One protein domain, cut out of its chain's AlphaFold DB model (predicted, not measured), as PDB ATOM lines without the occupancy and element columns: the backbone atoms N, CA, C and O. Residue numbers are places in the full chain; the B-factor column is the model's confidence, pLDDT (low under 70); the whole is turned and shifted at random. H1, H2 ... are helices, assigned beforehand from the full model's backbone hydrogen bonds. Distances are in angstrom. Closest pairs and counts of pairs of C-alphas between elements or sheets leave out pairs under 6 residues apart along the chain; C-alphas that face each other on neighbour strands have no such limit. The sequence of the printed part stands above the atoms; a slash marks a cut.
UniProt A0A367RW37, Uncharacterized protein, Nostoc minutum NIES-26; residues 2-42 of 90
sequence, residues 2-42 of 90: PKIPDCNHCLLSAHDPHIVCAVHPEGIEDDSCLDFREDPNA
ATOM      1  N   PRO A   2      42.091  33.915 -26.871       66.31
ATOM      2  CA  PRO A   2      41.869  32.597 -26.292       66.31
ATOM      3  C   PRO A   2      40.835  32.702 -25.161       66.31
ATOM      4  O   PRO A   2      40.828  33.675 -24.411       66.31
ATOM      5  N   LYS A   3      39.924  31.728 -25.071       67.88
ATOM      6  CA  LYS A   3      38.962  31.634 -23.968       67.88
ATOM      7  C   LYS A   3      39.697  31.090 -22.739       67.88
ATOM      8  O   LYS A   3      40.289  30.019 -22.831       67.88
ATOM      9  N   ILE A   4      39.641  31.802 -21.616       77.31
ATOM     10  CA  ILE A   4      40.165  31.306 -20.334       77.31
ATOM     11  C   ILE A   4      39.224  30.243 -19.730       77.31
ATOM     12  O   ILE A   4      38.012  30.317 -19.963       77.31
ATOM     13  N   PRO A   5      39.726  29.280 -18.936       75.56
ATOM     14  CA  PRO A   5      38.896  28.240 -18.316       75.56
ATOM     15  C   PRO A   5      37.787  28.783 -17.402       75.56
ATOM     16  O   PRO A   5      36.661  28.290 -17.455       75.56
ATOM     17  N   ASP A   6      38.063  29.853 -16.652       76.75
ATOM     18  CA  ASP A   6      37.113  30.549 -15.764       76.75
ATOM     19  C   ASP A   6      35.827  30.989 -16.489       76.75
ATOM     20  O   ASP A   6      34.738  31.057 -15.916       76.75
ATOM     21  N   CYS A   7      35.925  31.234 -17.798       72.88
ATOM     22  CA  CYS A   7      34.807  31.614 -18.653       72.88
ATOM     23  C   CYS A   7      33.846  30.437 -18.938       72.88
ATOM     24  O   CYS A   7      32.794  30.629 -19.529       72.88
ATOM     25  N   ASN A   8      34.156  29.199 -18.550       72.44
ATOM     26  CA  ASN A   8      33.205  28.083 -18.658       72.44
ATOM     27  C   ASN A   8      32.327  27.930 -17.407       72.44
ATOM     28  O   ASN A   8      31.213  27.425 -17.506       72.44
ATOM     29  N   HIS A   9      32.802  28.394 -16.248       73.12
ATOM     30  CA  HIS A   9      32.194  28.087 -14.947       73.12
ATOM     31  C   HIS A   9      31.694  29.327 -14.191       73.12
ATOM     32  O   HIS A   9      31.327  29.227 -13.024       73.12
ATOM     33  N   CYS A  10      31.685  30.506 -14.819       74.25
ATOM     34  CA  CYS A  10      31.314  31.749 -14.142       74.25
ATOM     35  C   CYS A  10      29.792  31.904 -13.942       74.25
ATOM     36  O   CYS A  10      29.010  31.861 -14.896       74.25
ATOM     37  N   LEU A  11      29.412  32.218 -12.701       74.19
ATOM     38  CA  LEU A  11      28.068  32.506 -12.193       74.19
ATOM     39  C   LEU A  11      27.360  33.642 -12.932       74.19
ATOM     40  O   LEU A  11      26.146  33.611 -13.105       74.19
ATOM     41  N   LEU A  12      28.100  34.669 -13.357       68.88
ATOM     42  CA  LEU A  12      27.537  35.872 -13.982       68.88
ATOM     43  C   LEU A  12      27.266  35.708 -15.487       68.88
ATOM     44  O   LEU A  12      27.061  36.693 -16.187       68.88
ATOM     45  N   SER A  13      27.139  34.462 -15.956       62.56
ATOM     46  CA  SER A  13      26.826  34.077 -17.339       62.56
ATOM     47  C   SER A  13      28.010  34.192 -18.302       62.56
ATOM     48  O   SER A  13      27.992  34.993 -19.232       62.56
ATOM     49  N   ALA A  14      29.011  33.319 -18.167       59.78
ATOM     50  CA  ALA A  14      30.066  33.185 -19.182       59.78
ATOM     51  C   ALA A  14      29.746  32.161 -20.302       59.78
ATOM     52  O   ALA A  14      30.616  31.716 -21.052       59.78
ATOM     53  N   HIS A  15      28.463  31.818 -20.465       60.84
ATOM     54  CA  HIS A  15      27.976  31.034 -21.605       60.84
ATOM     55  C   HIS A  15      27.526  31.904 -22.792       60.84
ATOM     56  O   HIS A  15      27.427  31.383 -23.902       60.84
ATOM     57  N   ASP A  16      27.281  33.207 -22.588       71.25
ATOM     58  CA  ASP A  16      26.931  34.144 -23.663       71.25
ATOM     59  C   ASP A  16      28.132  35.047 -24.014       71.25
ATOM     60  O   ASP A  16      28.524  35.897 -23.204       71.25
ATOM     61  N   PRO A  17      28.706  34.916 -25.225       70.31
ATOM     62  CA  PRO A  17      29.810  35.757 -25.681       70.31
ATOM     63  C   PRO A  17      29.506  37.261 -25.635       70.31
ATOM     64  O   PRO A  17      30.415  38.063 -25.420       70.31
ATOM     65  N   HIS A  18      28.249  37.669 -25.826       74.50
ATOM     66  CA  HIS A  18      27.869  39.080 -25.875       74.50
ATOM     67  C   HIS A  18      27.943  39.750 -24.502       74.50
ATOM     68  O   HIS A  18      28.361  40.904 -24.406       74.50
ATOM     69  N   ILE A  19      27.582  39.022 -23.444       74.00
ATOM     70  CA  ILE A  19      27.664  39.512 -22.064       74.00
ATOM     71  C   ILE A  19      29.130  39.626 -21.642       74.00
ATOM     72  O   ILE A  19      29.532  40.652 -21.097       74.00
ATOM     73  N   VAL A  20      29.953  38.626 -21.978       70.31
ATOM     74  CA  VAL A  20      31.396  38.645 -21.688       70.31
ATOM     75  C   VAL A  20      32.078  39.849 -22.347       70.31
ATOM     76  O   VAL A  20      32.828  40.558 -21.683       70.31
ATOM     77  N   CYS A  21      31.779  40.141 -23.619       71.06
ATOM     78  CA  CYS A  21      32.348  41.301 -24.314       71.06
ATOM     79  C   CYS A  21      31.853  42.652 -23.771       71.06
ATOM     80  O   CYS A  21      32.574  43.640 -23.876       71.06
ATOM     81  N   ALA A  22      30.643  42.721 -23.211       76.44
ATOM     82  CA  ALA A  22      30.135  43.951 -22.606       76.44
ATOM     83  C   ALA A  22      30.843  44.285 -21.282       76.44
ATOM     84  O   ALA A  22      31.058  45.457 -20.984       76.44
ATOM     85  N   VAL A  23      31.206  43.262 -20.502       75.50
ATOM     86  CA  VAL A  23      31.899  43.420 -19.213       75.50
ATOM     87  C   VAL A  23      33.415  43.557 -19.404       75.50
ATOM     88  O   VAL A  23      34.044  44.377 -18.740       75.50
ATOM     89  N   HIS A  24      33.995  42.817 -20.355       74.31
ATOM     90  CA  HIS A  24      35.433  42.809 -20.651       74.31
ATOM     91  C   HIS A  24      35.699  43.094 -22.145       74.31
ATOM     92  O   HIS A  24      36.060  42.184 -22.896       74.31
ATOM     93  N   PRO A  25      35.532  44.348 -22.610       75.06
ATOM     94  CA  PRO A  25      35.657  44.701 -24.029       75.06
ATOM     95  C   PRO A  25      37.085  44.560 -24.572       75.06
ATOM     96  O   PRO A  25      37.270  44.242 -25.745       75.06
ATOM     97  N   GLU A  26      38.090  44.765 -23.720       78.69
ATOM     98  CA  GLU A  26      39.512  44.596 -24.052       78.69
ATOM     99  C   GLU A  26      40.006  43.163 -23.789       78.69
ATOM    100  O   GLU A  26      41.120  42.808 -24.168       78.69
ATOM    101  N   GLY A  27      39.144  42.307 -23.224       72.06
ATOM    102  CA  GLY A  27      39.489  40.973 -22.741       72.06
ATOM    103  C   GLY A  27      40.357  41.008 -21.487       72.06
ATOM    104  O   GLY A  27      40.569  42.060 -20.888       72.06
ATOM    105  N   ILE A  28      40.823  39.832 -21.075       72.75
ATOM    106  CA  ILE A  28      41.778  39.699 -19.975       72.75
ATOM    107  C   ILE A  28      43.132  39.291 -20.562       72.75
ATOM    108  O   ILE A  28      43.167  38.505 -21.512       72.75
ATOM    109  N   GLU A  29      44.225  39.833 -20.026       75.94
ATOM    110  CA  GLU A  29      45.585  39.434 -20.426       75.94
ATOM    111  C   GLU A  29      46.122  38.259 -19.597       75.94
ATOM    112  O   GLU A  29      46.989  37.526 -20.068       75.94
ATOM    113  N   ASP A  30      45.582  38.068 -18.391       74.81
ATOM    114  CA  ASP A  30      45.982  37.018 -17.457       74.81
ATOM    115  C   ASP A  30      45.251  35.688 -17.717       74.81
ATOM    116  O   ASP A  30      44.293  35.604 -18.483       74.81
ATOM    117  N   ASP A  31      45.668  34.629 -17.023       75.94
ATOM    118  CA  ASP A  31      45.010  33.317 -17.098       75.94
ATOM    119  C   ASP A  31      43.777  33.201 -16.175       75.94
ATOM    120  O   ASP A  31      43.084  32.183 -16.201       75.94
ATOM    121  N   SER A  32      43.493  34.228 -15.361       74.38
ATOM    122  CA  SER A  32      42.429  34.234 -14.342       74.38
ATOM    123  C   SER A  32      41.575  35.498 -14.386       74.38
ATOM    124  O   SER A  32      42.114  36.601 -14.495       74.38
ATOM    125  N   CYS A  33      40.259  35.373 -14.219       75.50
ATOM    126  CA  CYS A  33      39.358  36.529 -14.193       75.50
ATOM    127  C   CYS A  33      39.139  37.064 -12.767       75.50
ATOM    128  O   CYS A  33      38.768  36.317 -11.865       75.50
ATOM    129  N   LEU A  34      39.303  38.379 -12.568       76.38
ATOM    130  CA  LEU A  34      39.085  39.039 -11.270       76.38
ATOM    131  C   LEU A  34      37.636  38.906 -10.772       76.38
ATOM    132  O   LEU A  34      37.398  38.782  -9.573       76.38
ATOM    133  N   ASP A  35      36.680  38.903 -11.700       74.25
ATOM    134  CA  ASP A  35      35.248  38.784 -11.415       74.25
ATOM    135  C   ASP A  35      34.765  37.325 -11.410       74.25
ATOM    136  O   ASP A  35      33.558  37.063 -11.342       74.25
ATOM    137  N   PHE A  36      35.686  36.356 -11.491       78.88
ATOM    138  CA  PHE A  36      35.324  34.948 -11.500       78.88
ATOM    139  C   PHE A  36      34.625  34.555 -10.201       78.88
ATOM    140  O   PHE A  36      35.132  34.711  -9.087       78.88
ATOM    141  N   ARG A  37      33.430  33.994 -10.365       79.69
ATOM    142  CA  ARG A  37      32.664  33.352  -9.304       79.69
ATOM    143  C   ARG A  37      32.167  32.038  -9.860       79.69
ATOM    144  O   ARG A  37      31.429  32.062 -10.836       79.69
ATOM    145  N   GLU A  38      32.557  30.924  -9.261       77.00
ATOM    146  CA  GLU A  38      32.092  29.607  -9.692       77.00
ATOM    147  C   GLU A  38      30.564  29.504  -9.531       77.00
ATOM    148  O   GLU A  38      30.014  29.875  -8.489       77.00
ATOM    149  N   ASP A  39      29.865  29.068 -10.581       74.81
ATOM    150  CA  ASP A  39      28.425  28.817 -10.537       74.81
ATOM    151  C   ASP A  39      28.150  27.552  -9.705       74.81
ATOM    152  O   ASP A  39      28.502  26.453 -10.135       74.81
ATOM    153  N   PRO A  40      27.484  27.656  -8.537       74.56
ATOM    154  CA  PRO A  40      27.167  26.493  -7.716       74.56
ATOM    155  C   PRO A  40      26.153  25.555  -8.387       74.56
ATOM    156  O   PRO A  40      25.963  24.438  -7.912       74.56
ATOM    157  N   ASN A  41      25.488  25.998  -9.460       72.31
ATOM    158  CA  ASN A  41      24.572  25.194 -10.265       72.31
ATOM    159  C   ASN A  41      25.176  24.787 -11.616       72.31
ATOM    160  O   ASN A  41      24.438  24.272 -12.461       72.31
ATOM    161  N   ALA A  42      26.479  25.009 -11.836       69.62
ATOM    162  CA  ALA A  42      27.137  24.521 -13.037       69.62
ATOM    163  C   ALA A  42      26.896  23.008 -13.167       69.62
ATOM    164  O   ALA A  42      27.013  22.277 -12.174       69.62
TER     165      ALA A  42
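Overview. This is residues 2 to 42 of the 90 residues of an uncharacterized protein of Nostoc minutum NIES-26 (UniProt A0A367RW37). Little regular structure is present: the chain winds as a ring-like loop of coil with two short helices, H2 and H1, set in it. Residues 24 to 42 lead away from H2, swing round and come back past H1. The printed part has 41 residues, with two named helices in the order H1, H2 and no named strand; the class is all helix, with 11 residues in named elements. It is compact, with a radius of gyration of the C-alphas of 9.5 A and spans of 28 by 20 by 16 A.

Arrangement. Look first at H2, residues 17 to 23, where every O i to N i+4 pair is within hydrogen-bond range. H1, residues 6 to 9, is too short for such a pair; its one O i to N i+3 pair is within range. H1 and H2 are only just apart, their closest C-alphas 8.4 A from each other, and a short link of 7 residues joins them.

Along the chain. Find C-alpha 17 at (29.810, 35.757, -25.681); from there H2 runs 10.2 A to C-alpha 23. H1 runs 5.6 A from C-alpha 6 at (37.113, 30.549, -15.764) to C-alpha 9.

Size, cuts and confidence. The two C-alphas farthest apart, of Glu 26 and Asn 41, are 28.1 A apart. The printed part has no cut. Confidence is low, under 70, at residues 2 to 3, 12 to 15 and 42.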